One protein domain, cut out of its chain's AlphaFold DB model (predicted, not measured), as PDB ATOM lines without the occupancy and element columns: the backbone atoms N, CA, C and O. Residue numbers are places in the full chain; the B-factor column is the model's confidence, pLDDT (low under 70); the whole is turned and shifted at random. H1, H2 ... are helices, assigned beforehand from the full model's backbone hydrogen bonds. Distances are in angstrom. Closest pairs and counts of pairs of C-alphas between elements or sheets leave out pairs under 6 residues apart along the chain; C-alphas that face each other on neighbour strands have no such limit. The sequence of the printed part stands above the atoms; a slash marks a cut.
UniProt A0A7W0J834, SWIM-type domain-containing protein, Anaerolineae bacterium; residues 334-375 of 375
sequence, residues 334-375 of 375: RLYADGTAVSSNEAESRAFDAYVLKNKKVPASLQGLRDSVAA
ATOM      1  N   ARG A 334     -20.692  43.265  27.127       79.75
ATOM      2  CA  ARG A 334     -21.370  42.357  26.196       79.75
ATOM      3  C   ARG A 334     -20.628  42.412  24.862       79.75
ATOM      4  O   ARG A 334     -20.411  43.497  24.328       79.75
ATOM      5  N   LEU A 335     -20.241  41.253  24.339       83.25
ATOM      6  CA  LEU A 335     -19.527  41.120  23.068       83.25
ATOM      7  C   LEU A 335     -20.381  40.327  22.073       83.25
ATOM      8  O   LEU A 335     -20.996  39.320  22.433       83.25
ATOM      9  N   TYR A 336     -20.393  40.769  20.821       86.06
ATOM     10  CA  TYR A 336     -20.884  39.996  19.683       86.06
ATOM     11  C   TYR A 336     -19.921  38.848  19.342       86.06
ATOM     12  O   TYR A 336     -18.780  38.811  19.808       86.06
ATOM     13  N   ALA A 337     -20.367  37.897  18.513       81.56
ATOM     14  CA  ALA A 337     -19.516  36.774  18.103       81.56
ATOM     15  C   ALA A 337     -18.289  37.213  17.280       81.56
ATOM     16  O   ALA A 337     -17.278  36.516  17.279       81.56
ATOM     17  N   ASP A 338     -18.371  38.361  16.600       77.88
ATOM     18  CA  ASP A 338     -17.259  38.994  15.878       77.88
ATOM     19  C   ASP A 338     -16.268  39.745  16.795       77.88
ATOM     20  O   ASP A 338     -15.279  40.299  16.317       77.88
ATOM     21  N   GLY A 339     -16.508  39.750  18.112       74.31
ATOM     22  CA  GLY A 339     -15.668  40.417  19.104       74.31
ATOM     23  C   GLY A 339     -15.931  41.915  19.255       74.31
ATOM     24  O   GLY A 339     -15.270  42.556  20.075       74.31
ATOM     25  N   THR A 340     -16.889  42.492  18.521       81.75
ATOM     26  CA  THR A 340     -17.300  43.884  18.739       81.75
ATOM     27  C   THR A 340     -18.093  44.019  20.037       81.75
ATOM     28  O   THR A 340     -18.884  43.148  20.404       81.75
ATOM     29  N   ALA A 341     -17.866  45.111  20.768       82.94
ATOM     30  CA  ALA A 341     -18.631  45.405  21.972       82.94
ATOM     31  C   ALA A 341     -20.019  45.936  21.609       82.94
ATOM     32  O   ALA A 341     -20.154  46.789  20.731       82.94
ATOM     33  N   VAL A 342     -21.038  45.441  22.310       79.88
ATOM     34  CA  VAL A 342     -22.390  46.003  22.267       79.88
ATOM     35  C   VAL A 342     -22.308  47.437  22.770       79.88
ATOM     36  O   VAL A 342     -21.709  47.692  23.820       79.88
ATOM     37  N   SER A 343     -22.880  48.373  22.015       75.06
ATOM     38  CA  SER A 343     -22.832  49.783  22.384       75.06
ATOM     39  C   SER A 343     -23.504  50.014  23.742       75.06
ATOM     40  O   SER A 343     -24.390  49.265  24.166       75.06
ATOM     41  N   SER A 344     -23.123  51.089  24.435       69.81
ATOM     42  CA  SER A 344     -23.748  51.500  25.701       69.81
ATOM     43  C   SER A 344     -25.204  51.974  25.541       69.81
ATOM     44  O   SER A 344     -25.812  52.449  26.499       69.81
ATOM     45  N   ASN A 345     -25.789  51.825  24.350       76.50
ATOM     46  CA  ASN A 345     -27.196  52.069  24.101       76.50
ATOM     47  C   ASN A 345     -28.060  51.014  24.813       76.50
ATOM     48  O   ASN A 345     -27.983  49.811  24.539       76.50
ATOM     49  N   GLU A 346     -28.938  51.476  25.702       76.31
ATOM     50  CA  GLU A 346     -29.846  50.631  26.481       76.31
ATOM     51  C   GLU A 346     -30.786  49.804  25.585       76.31
ATOM     52  O   GLU A 346     -31.072  48.643  25.883       76.31
ATOM     53  N   ALA A 347     -31.204  50.354  24.440       74.81
ATOM     54  CA  ALA A 347     -32.043  49.646  23.476       74.81
ATOM     55  C   ALA A 347     -31.301  48.477  22.805       74.81
ATOM     56  O   ALA A 347     -31.878  47.406  22.609       74.81
ATOM     57  N   GLU A 348     -30.016  48.659  22.492       79.69
ATOM     58  CA  GLU A 348     -29.172  47.631  21.876       79.69
ATOM     59  C   GLU A 348     -28.819  46.530  22.879       79.69
ATOM     60  O   GLU A 348     -28.967  45.350  22.569       79.69
ATOM     61  N   SER A 349     -28.462  46.905  24.113       81.94
ATOM     62  CA  SER A 349     -28.213  45.960  25.208       81.94
ATOM     63  C   SER A 349     -29.450  45.116  25.530       81.94
ATOM     64  O   SER A 349     -29.354  43.898  25.675       81.94
ATOM     65  N   ARG A 350     -30.639  45.734  25.569       82.00
ATOM     66  CA  ARG A 350     -31.903  45.022  25.798       82.00
ATOM     67  C   ARG A 350     -32.260  44.083  24.643       82.00
ATOM     68  O   ARG A 350     -32.738  42.976  24.890       82.00
ATOM     69  N   ALA A 351     -32.031  44.501  23.398       80.56
ATOM     70  CA  ALA A 351     -32.238  43.654  22.226       80.56
ATOM     71  C   ALA A 351     -31.262  42.467  22.209       80.56
ATOM     72  O   ALA A 351     -31.667  41.338  21.930       80.56
ATOM     73  N   PHE A 352     -29.998  42.703  22.565       84.44
ATOM     74  CA  PHE A 352     -28.972  41.672  22.691       84.44
ATOM     75  C   PHE A 352     -29.355  40.625  23.743       84.44
ATOM     76  O   PHE A 352     -29.369  39.430  23.442       84.44
ATOM     77  N   ASP A 353     -29.744  41.058  24.946       83.56
ATOM     78  CA  ASP A 353     -30.145  40.154  26.032       83.56
ATOM     79  C   ASP A 353     -31.386  39.327  25.644       83.56
ATOM     80  O   ASP A 353     -31.435  38.116  25.881       83.56
ATOM     81  N   ALA A 354     -32.363  39.943  24.967       83.44
ATOM     82  CA  ALA A 354     -33.540  39.246  24.449       83.44
ATOM     83  C   ALA A 354     -33.185  38.201  23.375       83.44
ATOM     84  O   ALA A 354     -33.744  37.099  23.372       83.44
ATOM     85  N   TYR A 355     -32.234  38.509  22.487       83.69
ATOM     86  CA  TYR A 355     -31.755  37.576  21.469       83.69
ATOM     87  C   TYR A 355     -31.034  36.377  22.087       83.69
ATOM     88  O   TYR A 355     -31.312  35.234  21.713       83.69
ATOM     89  N   VAL A 356     -30.136  36.617  23.048       86.19
ATOM     90  CA  VAL A 356     -29.386  35.559  23.741       86.19
ATOM     91  C   VAL A 356     -30.338  34.651  24.518       86.19
ATOM     92  O   VAL A 356     -30.209  33.428  24.442       86.19
ATOM     93  N   LEU A 357     -31.340  35.222  25.192       83.69
ATOM     94  CA  LEU A 357     -32.361  34.461  25.915       83.69
ATOM     95  C   LEU A 357     -33.200  33.575  24.977       83.69
ATOM     96  O   LEU A 357     -33.465  32.416  25.297       83.69
ATOM     97  N   LYS A 358     -33.592  34.100  23.809       83.06
ATOM     98  CA  LYS A 358     -34.436  33.398  22.825       83.06
ATOM     99  C   LYS A 358     -33.675  32.310  22.063       83.06
ATOM    100  O   LYS A 358     -34.187  31.206  21.896       83.06
ATOM    101  N   ASN A 359     -32.462  32.610  21.604       83.19
ATOM    102  CA  ASN A 359     -31.715  31.761  20.669       83.19
ATOM    103  C   ASN A 359     -30.603  30.937  21.336       83.19
ATOM    104  O   ASN A 359     -29.992  30.095  20.677       83.19
ATOM    105  N   LYS A 360     -30.325  31.175  22.629       85.69
ATOM    106  CA  LYS A 360     -29.224  30.564  23.400       85.69
ATOM    107  C   LYS A 360     -27.847  30.707  22.733       85.69
ATOM    108  O   LYS A 360     -26.959  29.886  22.951       85.69
ATOM    109  N   LYS A 361     -27.676  31.731  21.893       84.94
ATOM    110  CA  LYS A 361     -26.450  32.055  21.154       84.94
ATOM    111  C   LYS A 361     -26.278  33.568  21.101       84.94
ATOM    112  O   LYS A 361     -27.268  34.296  21.077       84.94
ATOM    113  N   VAL A 362     -25.028  34.024  21.063       86.62
ATOM    114  CA  VAL A 362     -24.707  35.438  20.839       86.62
ATOM    115  C   VAL A 362     -24.942  35.808  19.366       86.62
ATOM    116  O   VAL A 362     -24.645  34.986  18.493       86.62
ATOM    117  N   PRO A 363     -25.493  36.998  19.060       86.81
ATOM    118  CA  PRO A 363     -25.613  37.471  17.685       86.81
ATOM    119  C   PRO A 363     -24.237  37.574  17.017       86.81
ATOM    120  O   PRO A 363     -23.243  37.905  17.668       86.81
ATOM    121  N   ALA A 364     -24.189  37.318  15.708       82.81
ATOM    122  CA  ALA A 364     -22.941  37.355  14.949       82.81
ATOM    123  C   ALA A 364     -22.311  38.759  14.906       82.81
ATOM    124  O   ALA A 364     -21.095  38.876  14.978       82.81
ATOM    125  N   SER A 365     -23.148  39.796  14.817       87.06
ATOM    126  CA  SER A 365     -22.774  41.212  14.775       87.06
ATOM    127  C   SER A 365     -23.990  42.088  15.111       87.06
ATOM    128  O   SER A 365     -25.120  41.586  15.196       87.06
ATOM    129  N   LEU A 366     -23.795  43.405  15.227       80.38
ATOM    130  CA  LEU A 366     -24.886  44.383  15.363       80.38
ATOM    131  C   LEU A 366     -25.921  44.272  14.230       80.38
ATOM    132  O   LEU A 366     -27.124  44.356  14.479       80.38
ATOM    133  N   GLN A 367     -25.471  44.050  12.991       80.31
ATOM    134  CA  GLN A 367     -26.378  43.881  11.855       80.31
ATOM    135  C   GLN A 367     -27.203  42.596  11.998       80.31
ATOM    136  O   GLN A 367     -28.420  42.640  11.844       80.31
ATOM    137  N   GLY A 368     -26.582  41.490  12.424       78.56
ATOM    138  CA  GLY A 368     -27.298  40.239  12.692       78.56
ATOM    139  C   GLY A 368     -28.325  40.349  13.827       78.56
ATOM    140  O   GLY A 368     -29.364  39.692  13.786       78.56
ATOM    141  N   LEU A 369     -28.075  41.212  14.820       83.31
ATOM    142  CA  LEU A 369     -29.062  41.539  15.849       83.31
ATOM    143  C   LEU A 369     -30.242  42.329  15.259       83.31
ATOM    144  O   LEU A 369     -31.392  41.989  15.527       83.31
ATOM    145  N   ARG A 370     -29.981  43.338  14.421       83.25
ATOM    146  CA  ARG A 370     -31.030  44.151  13.776       83.25
ATOM    147  C   ARG A 370     -31.918  43.330  12.848       83.25
ATOM    148  O   ARG A 370     -33.139  43.426  12.953       83.25
ATOM    149  N   ASP A 371     -31.324  42.473  12.024       79.56
ATOM    150  CA  ASP A 371     -32.058  41.609  11.093       79.56
ATOM    151  C   ASP A 371     -32.994  40.640  11.838       79.56
ATOM    152  O   ASP A 371     -34.074  40.316  11.359       79.56
ATOM    153  N   SER A 372     -32.618  40.224  13.054       75.19
ATOM    154  CA  SER A 372     -33.429  39.338  13.899       75.19
ATOM    155  C   SER A 372     -34.556  40.021  14.678       75.19
ATOM    156  O   SER A 372     -35.453  39.339  15.165       75.19
ATOM    157  N   VAL A 373     -34.474  41.343  14.851       76.50
ATOM    158  CA  VAL A 373     -35.516  42.164  15.489       76.50
ATOM    159  C   VAL A 373     -36.527  42.645  14.444       76.50
ATOM    160  O   VAL A 373     -37.682  42.892  14.778       76.50
ATOM    161  N   ALA A 374     -36.097  42.768  13.184       68.06
ATOM    162  CA  ALA A 374     -36.948  43.113  12.048       68.06
ATOM    163  C   ALA A 374     -37.734  41.918  11.463       68.06
ATOM    164  O   ALA A 374     -38.638  42.140  10.659       68.06
ATOM    165  N   ALA A 375     -37.388  40.684  11.851       55.16
ATOM    166  CA  ALA A 375     -38.055  39.432  11.478       55.16
ATOM    167  C   ALA A 375     -38.957  38.920  12.610       55.16
ATOM    168  O   ALA A 375     -40.054  38.404  12.291       55.16
TER     169      ALA A 375
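Overview. This is residues 334 to 375 of the 375 residues of the protein "SWIM-type domain-containing protein" of Anaerolineae bacterium (UniProt A0A7W0J834). Two helices cross as an X, the short H2 lying across the middle of the longer H1, and a looped stretch without a named element, residues 334 to 345, folds back on itself beside them before it leads into H1. The printed part has 42 residues with two named helices, H1 then H2, and no named strand; its class is all helix. It is compact, with a radius of gyration of the C-alphas of 9.0 A, and rounded, spanning 22 by 19 by 17 A.

Arrangement. After residues 334 to 345 comes H1, residues 346 to 359, and a short link of 6 residues joins it to H2, residues 366 to 373. H1 and H2 touch, and H1 does so with residues 351 to 355 alone. Their closest C-alphas are those of Phe 352 and Leu 369, 6.8 A apart. Their centres are 10.1 A apart. They run the same way at a steep tilt of 68 degrees, only just short of about perpendicular. In both H1 and H2 every O i to N i+4 pair is within hydrogen-bond range.

Along the chain. The printed part begins with C-alpha 334 at (-21.370, 42.357, 26.196). The C-alphas of residues 334 to 345 lie 7 to 12 A from the mean of all C-alphas. H1, the longest helix, runs from Glu 346, with its C-alpha at (-29.846, 50.631, 26.481), to Asn 359, 19.8 A from first to last C-alpha. H2 runs from Leu 366 to Val 373, with C-alpha 373 at (-35.516, 42.164, 15.489), 10.9 A from first to last C-alpha.

Size, cuts and confidence. The two C-alphas farthest apart are those of Gly 339 and Ala 375, 23.7 A. The printed part has no cut, and it ends at Ala 375, the chain's last residue. The mean pLDDT of the printed part is 80.2, and the model's confidence is low, under 70, at residue 344 and residues 374 to 375.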